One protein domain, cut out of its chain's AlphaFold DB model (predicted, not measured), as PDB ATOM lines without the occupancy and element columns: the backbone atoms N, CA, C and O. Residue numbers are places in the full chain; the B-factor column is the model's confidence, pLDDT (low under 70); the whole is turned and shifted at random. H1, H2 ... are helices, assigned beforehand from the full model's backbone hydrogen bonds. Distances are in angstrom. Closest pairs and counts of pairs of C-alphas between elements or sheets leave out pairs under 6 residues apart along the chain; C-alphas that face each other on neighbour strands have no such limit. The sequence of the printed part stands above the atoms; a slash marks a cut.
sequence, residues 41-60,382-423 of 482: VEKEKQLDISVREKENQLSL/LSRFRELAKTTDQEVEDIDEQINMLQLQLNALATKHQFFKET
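What this domain is: This is residues 41 to 60 and 382 to 423 of the 482 residues of the protein "SWIB/MDM2 domain-containing protein" of Candida glabrata (strain ATCC 2001 / CBS 138 / JCM 3761 / NBRC 0622 / NRRL Y-65) (UniProt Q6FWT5). A long helix, H2, and a shorter one, H1, meet near one end as a narrow, open V with unequal arms, and most of both stands free. H2 has a kink of 33 degrees near residue 393, and its far part makes most of the length. The printed part has 62 residues, H1 then H2, with no named strand: all helix, extended, radius of gyration of the C-alphas 18.3 A, a rod spanning 60 by 20 by 12 A.

Where its parts are: H2, residues 382 to 423, is 58.2 A long and ends at C-alpha 423 (-17.944, 2.112, -14.283). H1, residues 41 to 60, is 28.4 A long and begins at C-alpha 41 (-37.462, -20.962, -28.021).

How they stand to each other: H2 touches H1 with residues 382 to 385 alone, and H1 touches H2 with residues 55 to 59 alone. The closest C-alphas, of Leu 58 and Leu 382, are 5.7 A apart. The helices run opposite ways at a shallow tilt of 21 degrees. Residues 387 to 423 and 41 to 53 stand free. Every O i to N i+4 pair is within hydrogen-bond range in H1, and 33 of 38 in H2.

The domain as a whole: The farthest C-alphas, of Leu 60 and Thr 423, are 60.0 A apart. Residues 61 to 381 are not printed; C-alphas 60 and 382 are 9.9 A apart across the cut. No printed residue is under 70 in pLDDT.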
ATOM      1  N   VAL A  41     -38.440 -20.413 -27.054       89.62
ATOM      2  CA  VAL A  41     -37.462 -20.962 -28.021       89.62
ATOM      3  C   VAL A  41     -37.294 -22.484 -27.861       89.62
ATOM      4  O   VAL A  41     -37.254 -23.238 -28.831       89.62
ATOM      5  N   GLU A  42     -37.260 -22.992 -26.624       91.44
ATOM      6  CA  GLU A  42     -37.247 -24.442 -26.368       91.44
ATOM      7  C   GLU A  42     -38.539 -25.149 -26.826       91.44
ATOM      8  O   GLU A  42     -38.503 -26.339 -27.152       91.44
ATOM      9  N   LYS A  43     -39.679 -24.445 -26.852       94.62
ATOM     10  CA  LYS A  43     -40.985 -24.978 -27.278       94.62
ATOM     11  C   LYS A  43     -41.191 -24.919 -28.785       94.62
ATOM     12  O   LYS A  43     -41.646 -25.908 -29.346       94.62
ATOM     13  N   GLU A  44     -40.808 -23.820 -29.414       92.50
ATOM     14  CA  GLU A  44     -40.671 -23.649 -30.862       92.50
ATOM     15  C   GLU A  44     -39.831 -24.782 -31.456       92.50
ATOM     16  O   GLU A  44     -40.345 -25.597 -32.217       92.50
ATOM     17  N   LYS A  45     -38.610 -24.988 -30.946       91.69
ATOM     18  CA  LYS A  45     -37.751 -26.105 -31.362       91.69
ATOM     19  C   LYS A  45     -38.414 -27.486 -31.222       91.69
ATOM     20  O   LYS A  45     -38.142 -28.382 -32.021       91.69
ATOM     21  N   GLN A  46     -39.255 -27.702 -30.205       95.44
ATOM     22  CA  GLN A  46     -40.011 -28.957 -30.059       95.44
ATOM     23  C   GLN A  46     -41.120 -29.093 -31.112       95.44
ATOM     24  O   GLN A  46     -41.364 -30.204 -31.589       95.44
ATOM     25  N   LEU A  47     -41.775 -27.990 -31.483       94.25
ATOM     26  CA  LEU A  47     -42.768 -27.960 -32.555       94.25
ATOM     27  C   LEU A  47     -42.107 -28.211 -33.914       94.25
ATOM     28  O   LEU A  47     -42.552 -29.115 -34.608       94.25
ATOM     29  N   ASP A  48     -40.999 -27.545 -34.240       92.00
ATOM     30  CA  ASP A  48     -40.262 -27.732 -35.501       92.00
ATOM     31  C   ASP A  48     -39.835 -29.180 -35.745       92.00
ATOM     32  O   ASP A  48     -39.945 -29.700 -36.859       92.00
ATOM     33  N   ILE A  49     -39.335 -29.842 -34.696       93.56
ATOM     34  CA  ILE A  49     -38.973 -31.262 -34.739       93.56
ATOM     35  C   ILE A  49     -40.225 -32.101 -35.016       93.56
ATOM     36  O   ILE A  49     -40.198 -32.951 -35.903       93.56
ATOM     37  N   SER A  50     -41.329 -31.826 -34.316       94.50
ATOM     38  CA  SER A  50     -42.594 -32.554 -34.476       94.50
ATOM     39  C   SER A  50     -43.215 -32.352 -35.867       94.50
ATOM     40  O   SER A  50     -43.751 -33.295 -36.446       94.50
ATOM     41  N   VAL A  51     -43.132 -31.139 -36.422       91.75
ATOM     42  CA  VAL A  51     -43.631 -30.796 -37.761       91.75
ATOM     43  C   VAL A  51     -42.794 -31.493 -38.832       91.75
ATOM     44  O   VAL A  51     -43.365 -32.177 -39.678       91.75
ATOM     45  N   ARG A  52     -41.456 -31.431 -38.754       90.06
ATOM     46  CA  ARG A  52     -40.573 -32.171 -39.678       90.06
ATOM     47  C   ARG A  52     -40.732 -33.684 -39.560       90.06
ATOM     48  O   ARG A  52     -40.679 -34.382 -40.568       90.06
ATOM     49  N   GLU A  53     -40.936 -34.222 -38.359       91.75
ATOM     50  CA  GLU A  53     -41.230 -35.648 -38.171       91.75
ATOM     51  C   GLU A  53     -42.545 -36.033 -38.866       91.75
ATOM     52  O   GLU A  53     -42.601 -37.054 -39.552       91.75
ATOM     53  N   LYS A  54     -43.581 -35.189 -38.771       90.94
ATOM     54  CA  LYS A  54     -44.863 -35.406 -39.454       90.94
ATOM     55  C   LYS A  54     -44.778 -35.247 -40.969       90.94
ATOM     56  O   LYS A  54     -45.375 -36.058 -41.670       90.94
ATOM     57  N   GLU A  55     -44.018 -34.285 -41.485       89.44
ATOM     58  CA  GLU A  55     -43.766 -34.170 -42.927       89.44
ATOM     59  C   GLU A  55     -43.036 -35.411 -43.461       89.44
ATOM     60  O   GLU A  55     -43.467 -36.012 -44.446       89.44
ATOM     61  N   ASN A  56     -41.974 -35.849 -42.775       87.81
ATOM     62  CA  ASN A  56     -41.246 -37.067 -43.128       87.81
ATOM     63  C   ASN A  56     -42.146 -38.309 -43.066       87.81
ATOM     64  O   ASN A  56     -42.064 -39.156 -43.954       87.81
ATOM     65  N   GLN A  57     -43.037 -38.399 -42.072       88.06
ATOM     66  CA  GLN A  57     -44.038 -39.463 -42.003       88.06
ATOM     67  C   GLN A  57     -44.976 -39.424 -43.218       88.06
ATOM     68  O   GLN A  57     -45.127 -40.439 -43.884       88.06
ATOM     69  N   LEU A  58     -45.556 -38.269 -43.561       85.25
ATOM     70  CA  LEU A  58     -46.444 -38.135 -44.723       85.25
ATOM     71  C   LEU A  58     -45.729 -38.431 -46.053       85.25
ATOM     72  O   LEU A  58     -46.334 -38.984 -46.968       85.25
ATOM     73  N   SER A  59     -44.441 -38.100 -46.158       85.06
ATOM     74  CA  SER A  59     -43.583 -38.438 -47.301       85.06
ATOM     75  C   SER A  59     -43.335 -39.950 -47.410       85.06
ATOM     76  O   SER A  59     -43.418 -40.532 -48.497       85.06
ATOM     77  N   LEU A  60     -43.099 -40.615 -46.275       82.69
ATOM     78  CA  LEU A  60     -42.949 -42.067 -46.201       82.69
ATOM     79  C   LEU A  60     -44.271 -42.793 -46.488       82.69
ATOM     80  O   LEU A  60     -44.266 -43.777 -47.224       82.69
ATOM     81  N   LEU A 382     -49.760 -34.644 -47.919       82.62
ATOM     82  CA  LEU A 382     -48.438 -34.071 -48.162       82.62
ATOM     83  C   LEU A 382     -48.442 -32.875 -49.134       82.62
ATOM     84  O   LEU A 382     -47.796 -31.870 -48.849       82.62
ATOM     85  N   SER A 383     -49.139 -32.950 -50.274       82.69
ATOM     86  CA  SER A 383     -49.189 -31.837 -51.239       82.69
ATOM     87  C   SER A 383     -49.904 -30.627 -50.645       82.69
ATOM     88  O   SER A 383     -49.385 -29.515 -50.730       82.69
ATOM     89  N   ARG A 384     -51.017 -30.856 -49.937       85.75
ATOM     90  CA  ARG A 384     -51.735 -29.807 -49.204       85.75
ATOM     91  C   ARG A 384     -50.913 -29.229 -48.046       85.75
ATOM     92  O   ARG A 384     -50.931 -28.022 -47.825       85.75
ATOM     93  N   PHE A 385     -50.162 -30.067 -47.324       87.12
ATOM     94  CA  PHE A 385     -49.228 -29.606 -46.292       87.12
ATOM     95  C   PHE A 385     -48.144 -28.689 -46.878       87.12
ATOM     96  O   PHE A 385     -47.909 -27.614 -46.339       87.12
ATOM     97  N   ARG A 386     -47.534 -29.066 -48.011       87.00
ATOM     98  CA  ARG A 386     -46.505 -28.260 -48.694       87.00
ATOM     99  C   ARG A 386     -47.033 -26.940 -49.247       87.00
ATOM    100  O   ARG A 386     -46.295 -25.961 -49.269       87.00
ATOM    101  N   GLU A 387     -48.274 -26.903 -49.722       87.88
ATOM    102  CA  GLU A 387     -48.908 -25.655 -50.155       87.88
ATOM    103  C   GLU A 387     -49.107 -24.697 -48.976       87.88
ATOM    104  O   GLU A 387     -48.721 -23.533 -49.063       87.88
ATOM    105  N   LEU A 388     -49.621 -25.205 -47.850       87.62
ATOM    106  CA  LEU A 388     -49.782 -24.417 -46.630       87.62
ATOM    107  C   LEU A 388     -48.425 -23.933 -46.089       87.62
ATOM    108  O   LEU A 388     -48.281 -22.746 -45.803       87.62
ATOM    109  N   ALA A 389     -47.424 -24.819 -46.027       87.50
ATOM    110  CA  ALA A 389     -46.072 -24.502 -45.568       87.50
ATOM    111  C   ALA A 389     -45.481 -23.303 -46.323       87.50
ATOM    112  O   ALA A 389     -45.120 -22.325 -45.686       87.50
ATOM    113  N   LYS A 390     -45.538 -23.287 -47.664       86.62
ATOM    114  CA  LYS A 390     -45.055 -22.151 -48.480       86.62
ATOM    115  C   LYS A 390     -45.643 -20.795 -48.082       86.62
ATOM    116  O   LYS A 390     -44.967 -19.785 -48.235       86.62
ATOM    117  N   THR A 391     -46.898 -20.756 -47.632       87.06
ATOM    118  CA  THR A 391     -47.527 -19.503 -47.178       87.06
ATOM    119  C   THR A 391     -47.063 -19.098 -45.782       87.06
ATOM    120  O   THR A 391     -46.832 -17.920 -45.538       87.06
ATOM    121  N   THR A 392     -46.873 -20.068 -44.885       88.38
ATOM    122  CA  THR A 392     -46.431 -19.835 -43.504       88.38
ATOM    123  C   THR A 392     -44.931 -19.544 -43.411       88.38
ATOM    124  O   THR A 392     -44.540 -18.679 -42.637       88.38
ATOM    125  N   ASP A 393     -44.097 -20.205 -44.215       87.31
ATOM    126  CA  ASP A 393     -42.636 -20.055 -44.202       87.31
ATOM    127  C   ASP A 393     -42.209 -18.602 -44.482       87.31
ATOM    128  O   ASP A 393     -41.295 -18.100 -43.833       87.31
ATOM    129  N   GLN A 394     -42.908 -17.894 -45.382       87.38
ATOM    130  CA  GLN A 394     -42.636 -16.477 -45.655       87.38
ATOM    131  C   GLN A 394     -43.016 -15.567 -44.477       87.38
ATOM    132  O   GLN A 394     -42.279 -14.638 -44.155       87.38
ATOM    133  N   GLU A 395     -44.147 -15.834 -43.813       90.88
ATOM    134  CA  GLU A 395     -44.559 -15.083 -42.618       90.88
ATOM    135  C   GLU A 395     -43.597 -15.324 -41.442       90.88
ATOM    136  O   GLU A 395     -43.350 -14.414 -40.650       90.88
ATOM    137  N   VAL A 396     -43.028 -16.531 -41.336       89.44
ATOM    138  CA  VAL A 396     -41.998 -16.872 -40.344       89.44
ATOM    139  C   VAL A 396     -40.681 -16.155 -40.652       89.44
ATOM    140  O   VAL A 396     -40.120 -15.550 -39.742       89.44
ATOM    141  N   GLU A 397     -40.223 -16.136 -41.909       88.38
ATOM    142  CA  GLU A 397     -39.000 -15.423 -42.321       88.38
ATOM    143  C   GLU A 397     -39.068 -13.920 -41.976       88.38
ATOM    144  O   GLU A 397     -38.162 -13.388 -41.329       88.38
ATOM    145  N   ASP A 398     -40.188 -13.259 -42.292       89.81
ATOM    146  CA  ASP A 398     -40.432 -11.843 -41.971       89.81
ATOM    147  C   ASP A 398     -40.413 -11.560 -40.450       89.81
ATOM    148  O   ASP A 398     -40.046 -10.461 -40.009       89.81
ATOM    149  N   ILE A 399     -40.837 -12.525 -39.626       92.06
ATOM    150  CA  ILE A 399     -40.825 -12.434 -38.157       92.06
ATOM    151  C   ILE A 399     -39.416 -12.701 -37.608       92.06
ATOM    152  O   ILE A 399     -38.965 -11.979 -36.714       92.06
ATOM    153  N   ASP A 400     -38.693 -13.674 -38.160       89.38
ATOM    154  CA  ASP A 400     -37.323 -14.006 -37.769       89.38
ATOM    155  C   ASP A 400     -36.349 -12.855 -38.049       89.38
ATOM    156  O   ASP A 400     -35.483 -12.567 -37.215       89.38
ATOM    157  N   GLU A 401     -36.503 -12.124 -39.159       89.25
ATOM    158  CA  GLU A 401     -35.729 -10.898 -39.398       89.25
ATOM    159  C   GLU A 401     -35.957  -9.857 -38.287       89.25
ATOM    160  O   GLU A 401     -35.004  -9.270 -37.758       89.25
ATOM    161  N   GLN A 402     -37.212  -9.657 -37.868       91.56
ATOM    162  CA  GLN A 402     -37.562  -8.729 -36.788       91.56
ATOM    163  C   GLN A 402     -36.996  -9.183 -35.436       91.56
ATOM    164  O   GLN A 402     -36.451  -8.363 -34.690       91.56
ATOM    165  N   ILE A 403     -37.071 -10.482 -35.126       89.50
ATOM    166  CA  ILE A 403     -36.496 -11.070 -33.909       89.50
ATOM    167  C   ILE A 403     -34.976 -10.880 -33.895       89.50
ATOM    168  O   ILE A 403     -34.438 -10.399 -32.895       89.50
ATOM    169  N   ASN A 404     -34.277 -11.181 -34.991       88.12
ATOM    170  CA  ASN A 404     -32.825 -11.018 -35.089       88.12
ATOM    171  C   ASN A 404     -32.396  -9.546 -34.939       88.12
ATOM    172  O   ASN A 404     -31.450  -9.244 -34.204       88.12
ATOM    173  N   MET A 405     -33.134  -8.606 -35.538       89.12
ATOM    174  CA  MET A 405     -32.895  -7.169 -35.353       89.12
ATOM    175  C   MET A 405     -33.101  -6.718 -33.899       89.12
ATOM    176  O   MET A 405     -32.294  -5.943 -33.373       89.12
ATOM    177  N   LEU A 406     -34.135  -7.221 -33.216       90.44
ATOM    178  CA  LEU A 406     -34.382  -6.936 -31.799       90.44
ATOM    179  C   LEU A 406     -33.321  -7.563 -30.882       90.44
ATOM    180  O   LEU A 406     -32.881  -6.907 -29.938       90.44
ATOM    181  N   GLN A 407     -32.852  -8.783 -31.167       88.06
ATOM    182  CA  GLN A 407     -31.748  -9.418 -30.435       88.06
ATOM    183  C   GLN A 407     -30.441  -8.623 -30.579       88.06
ATOM    184  O   GLN A 407     -29.747  -8.379 -29.590       88.06
ATOM    185  N   LEU A 408     -30.116  -8.145 -31.786       89.12
ATOM    186  CA  LEU A 408     -28.933  -7.312 -32.009       89.12
ATOM    187  C   LEU A 408     -29.013  -5.987 -31.230       89.12
ATOM    188  O   LEU A 408     -28.032  -5.567 -30.608       89.12
ATOM    189  N   GLN A 409     -30.189  -5.349 -31.204       90.94
ATOM    190  CA  GLN A 409     -30.431  -4.156 -30.386       90.94
ATOM    191  C   GLN A 409     -30.318  -4.453 -28.885       90.94
ATOM    192  O   GLN A 409     -29.670  -3.689 -28.166       90.94
ATOM    193  N   LEU A 410     -30.881  -5.572 -28.413       88.75
ATOM    194  CA  LEU A 410     -30.768  -6.020 -27.025       88.75
ATOM    195  C   LEU A 410     -29.301  -6.200 -26.620       88.75
ATOM    196  O   LEU A 410     -28.906  -5.733 -25.556       88.75
ATOM    197  N   ASN A 411     -28.464  -6.765 -27.490       88.88
ATOM    198  CA  ASN A 411     -27.039  -6.980 -27.219       88.88
ATOM    199  C   ASN A 411     -26.242  -5.667 -27.208       88.88
ATOM    200  O   ASN A 411     -25.381  -5.450 -26.347       88.88
ATOM    201  N   ALA A 412     -26.580  -4.734 -28.100       90.88
ATOM    202  CA  ALA A 412     -26.031  -3.380 -28.087       90.88
ATOM    203  C   ALA A 412     -26.469  -2.564 -26.852       90.88
ATOM    204  O   ALA A 412     -25.783  -1.613 -26.470       90.88
ATOM    205  N   LEU A 413     -27.596  -2.906 -26.219       90.25
ATOM    206  CA  LEU A 413     -28.042  -2.322 -24.950       90.25
ATOM    207  C   LEU A 413     -27.416  -3.030 -23.740       90.25
ATOM    208  O   LEU A 413     -26.991  -2.350 -22.810       90.25
ATOM    209  N   ALA A 414     -27.282  -4.357 -23.775       89.69
ATOM    210  CA  ALA A 414     -26.648  -5.165 -22.735       89.69
ATOM    211  C   ALA A 414     -25.191  -4.749 -22.503       89.69
ATOM    212  O   ALA A 414     -24.798  -4.475 -21.374       89.69
ATOM    213  N   THR A 415     -24.416  -4.607 -23.581       89.44
ATOM    214  CA  THR A 415     -23.014  -4.157 -23.528       89.44
ATOM    215  C   THR A 415     -22.872  -2.736 -22.974       89.44
ATOM    216  O   THR A 415     -22.004  -2.484 -22.138       89.44
ATOM    217  N   LYS A 416     -23.763  -1.808 -23.354       92.00
ATOM    218  CA  LYS A 416     -23.823  -0.458 -22.758       92.00
ATOM    219  C   LYS A 416     -24.167  -0.511 -21.269       92.00
ATOM    220  O   LYS A 416     -23.529   0.171 -20.475       92.00
ATOM    221  N   HIS A 417     -25.159  -1.315 -20.890       90.44
ATOM    222  CA  HIS A 417     -25.563  -1.481 -19.497       90.44
ATOM    223  C   HIS A 417     -24.427  -2.065 -18.651       90.44
ATOM    224  O   HIS A 417     -24.118  -1.510 -17.602       90.44
ATOM    225  N   GLN A 418     -23.751  -3.113 -19.134       89.31
ATOM    226  CA  GLN A 418     -22.582  -3.698 -18.483       89.31
ATOM    227  C   GLN A 418     -21.469  -2.664 -18.293       89.31
ATOM    228  O   GLN A 418     -20.994  -2.500 -17.172       89.31
ATOM    229  N   PHE A 419     -21.111  -1.918 -19.346       91.38
ATOM    230  CA  PHE A 419     -20.113  -0.851 -19.258       91.38
ATOM    231  C   PHE A 419     -20.457   0.148 -18.146       91.38
ATOM    232  O   PHE A 419     -19.629   0.413 -17.275       91.38
ATOM    233  N   PHE A 420     -21.698   0.647 -18.092       92.06
ATOM    234  CA  PHE A 420     -22.104   1.562 -17.023       92.06
ATOM    235  C   PHE A 420     -22.091   0.892 -15.630       92.06
ATOM    236  O   PHE A 420     -21.525   1.468 -14.698       92.06
ATOM    237  N   LYS A 421     -22.592  -0.347 -15.499       90.38
ATOM    238  CA  LYS A 421     -22.599  -1.160 -14.259       90.38
ATOM    239  C   LYS A 421     -21.180  -1.455 -13.741       90.38
ATOM    240  O   LYS A 421     -20.976  -1.594 -12.537       90.38
ATOM    241  N   GLU A 422     -20.182  -1.533 -14.620       90.62
ATOM    242  CA  GLU A 422     -18.762  -1.667 -14.267       90.62
ATOM    243  C   GLU A 422     -18.120  -0.321 -13.902       90.62
ATOM    244  O   GLU A 422     -17.406  -0.241 -12.896       90.62
ATOM    245  N   THR A 423     -18.426   0.761 -14.635       94.25
ATOM    246  CA  THR A 423     -17.944   2.112 -14.283       94.25
ATOM    247  C   THR A 423     -18.459   2.593 -12.929       94.25
ATOM    248  O   THR A 423     -17.724   3.277 -12.224       94.25
TER     249      THR A 423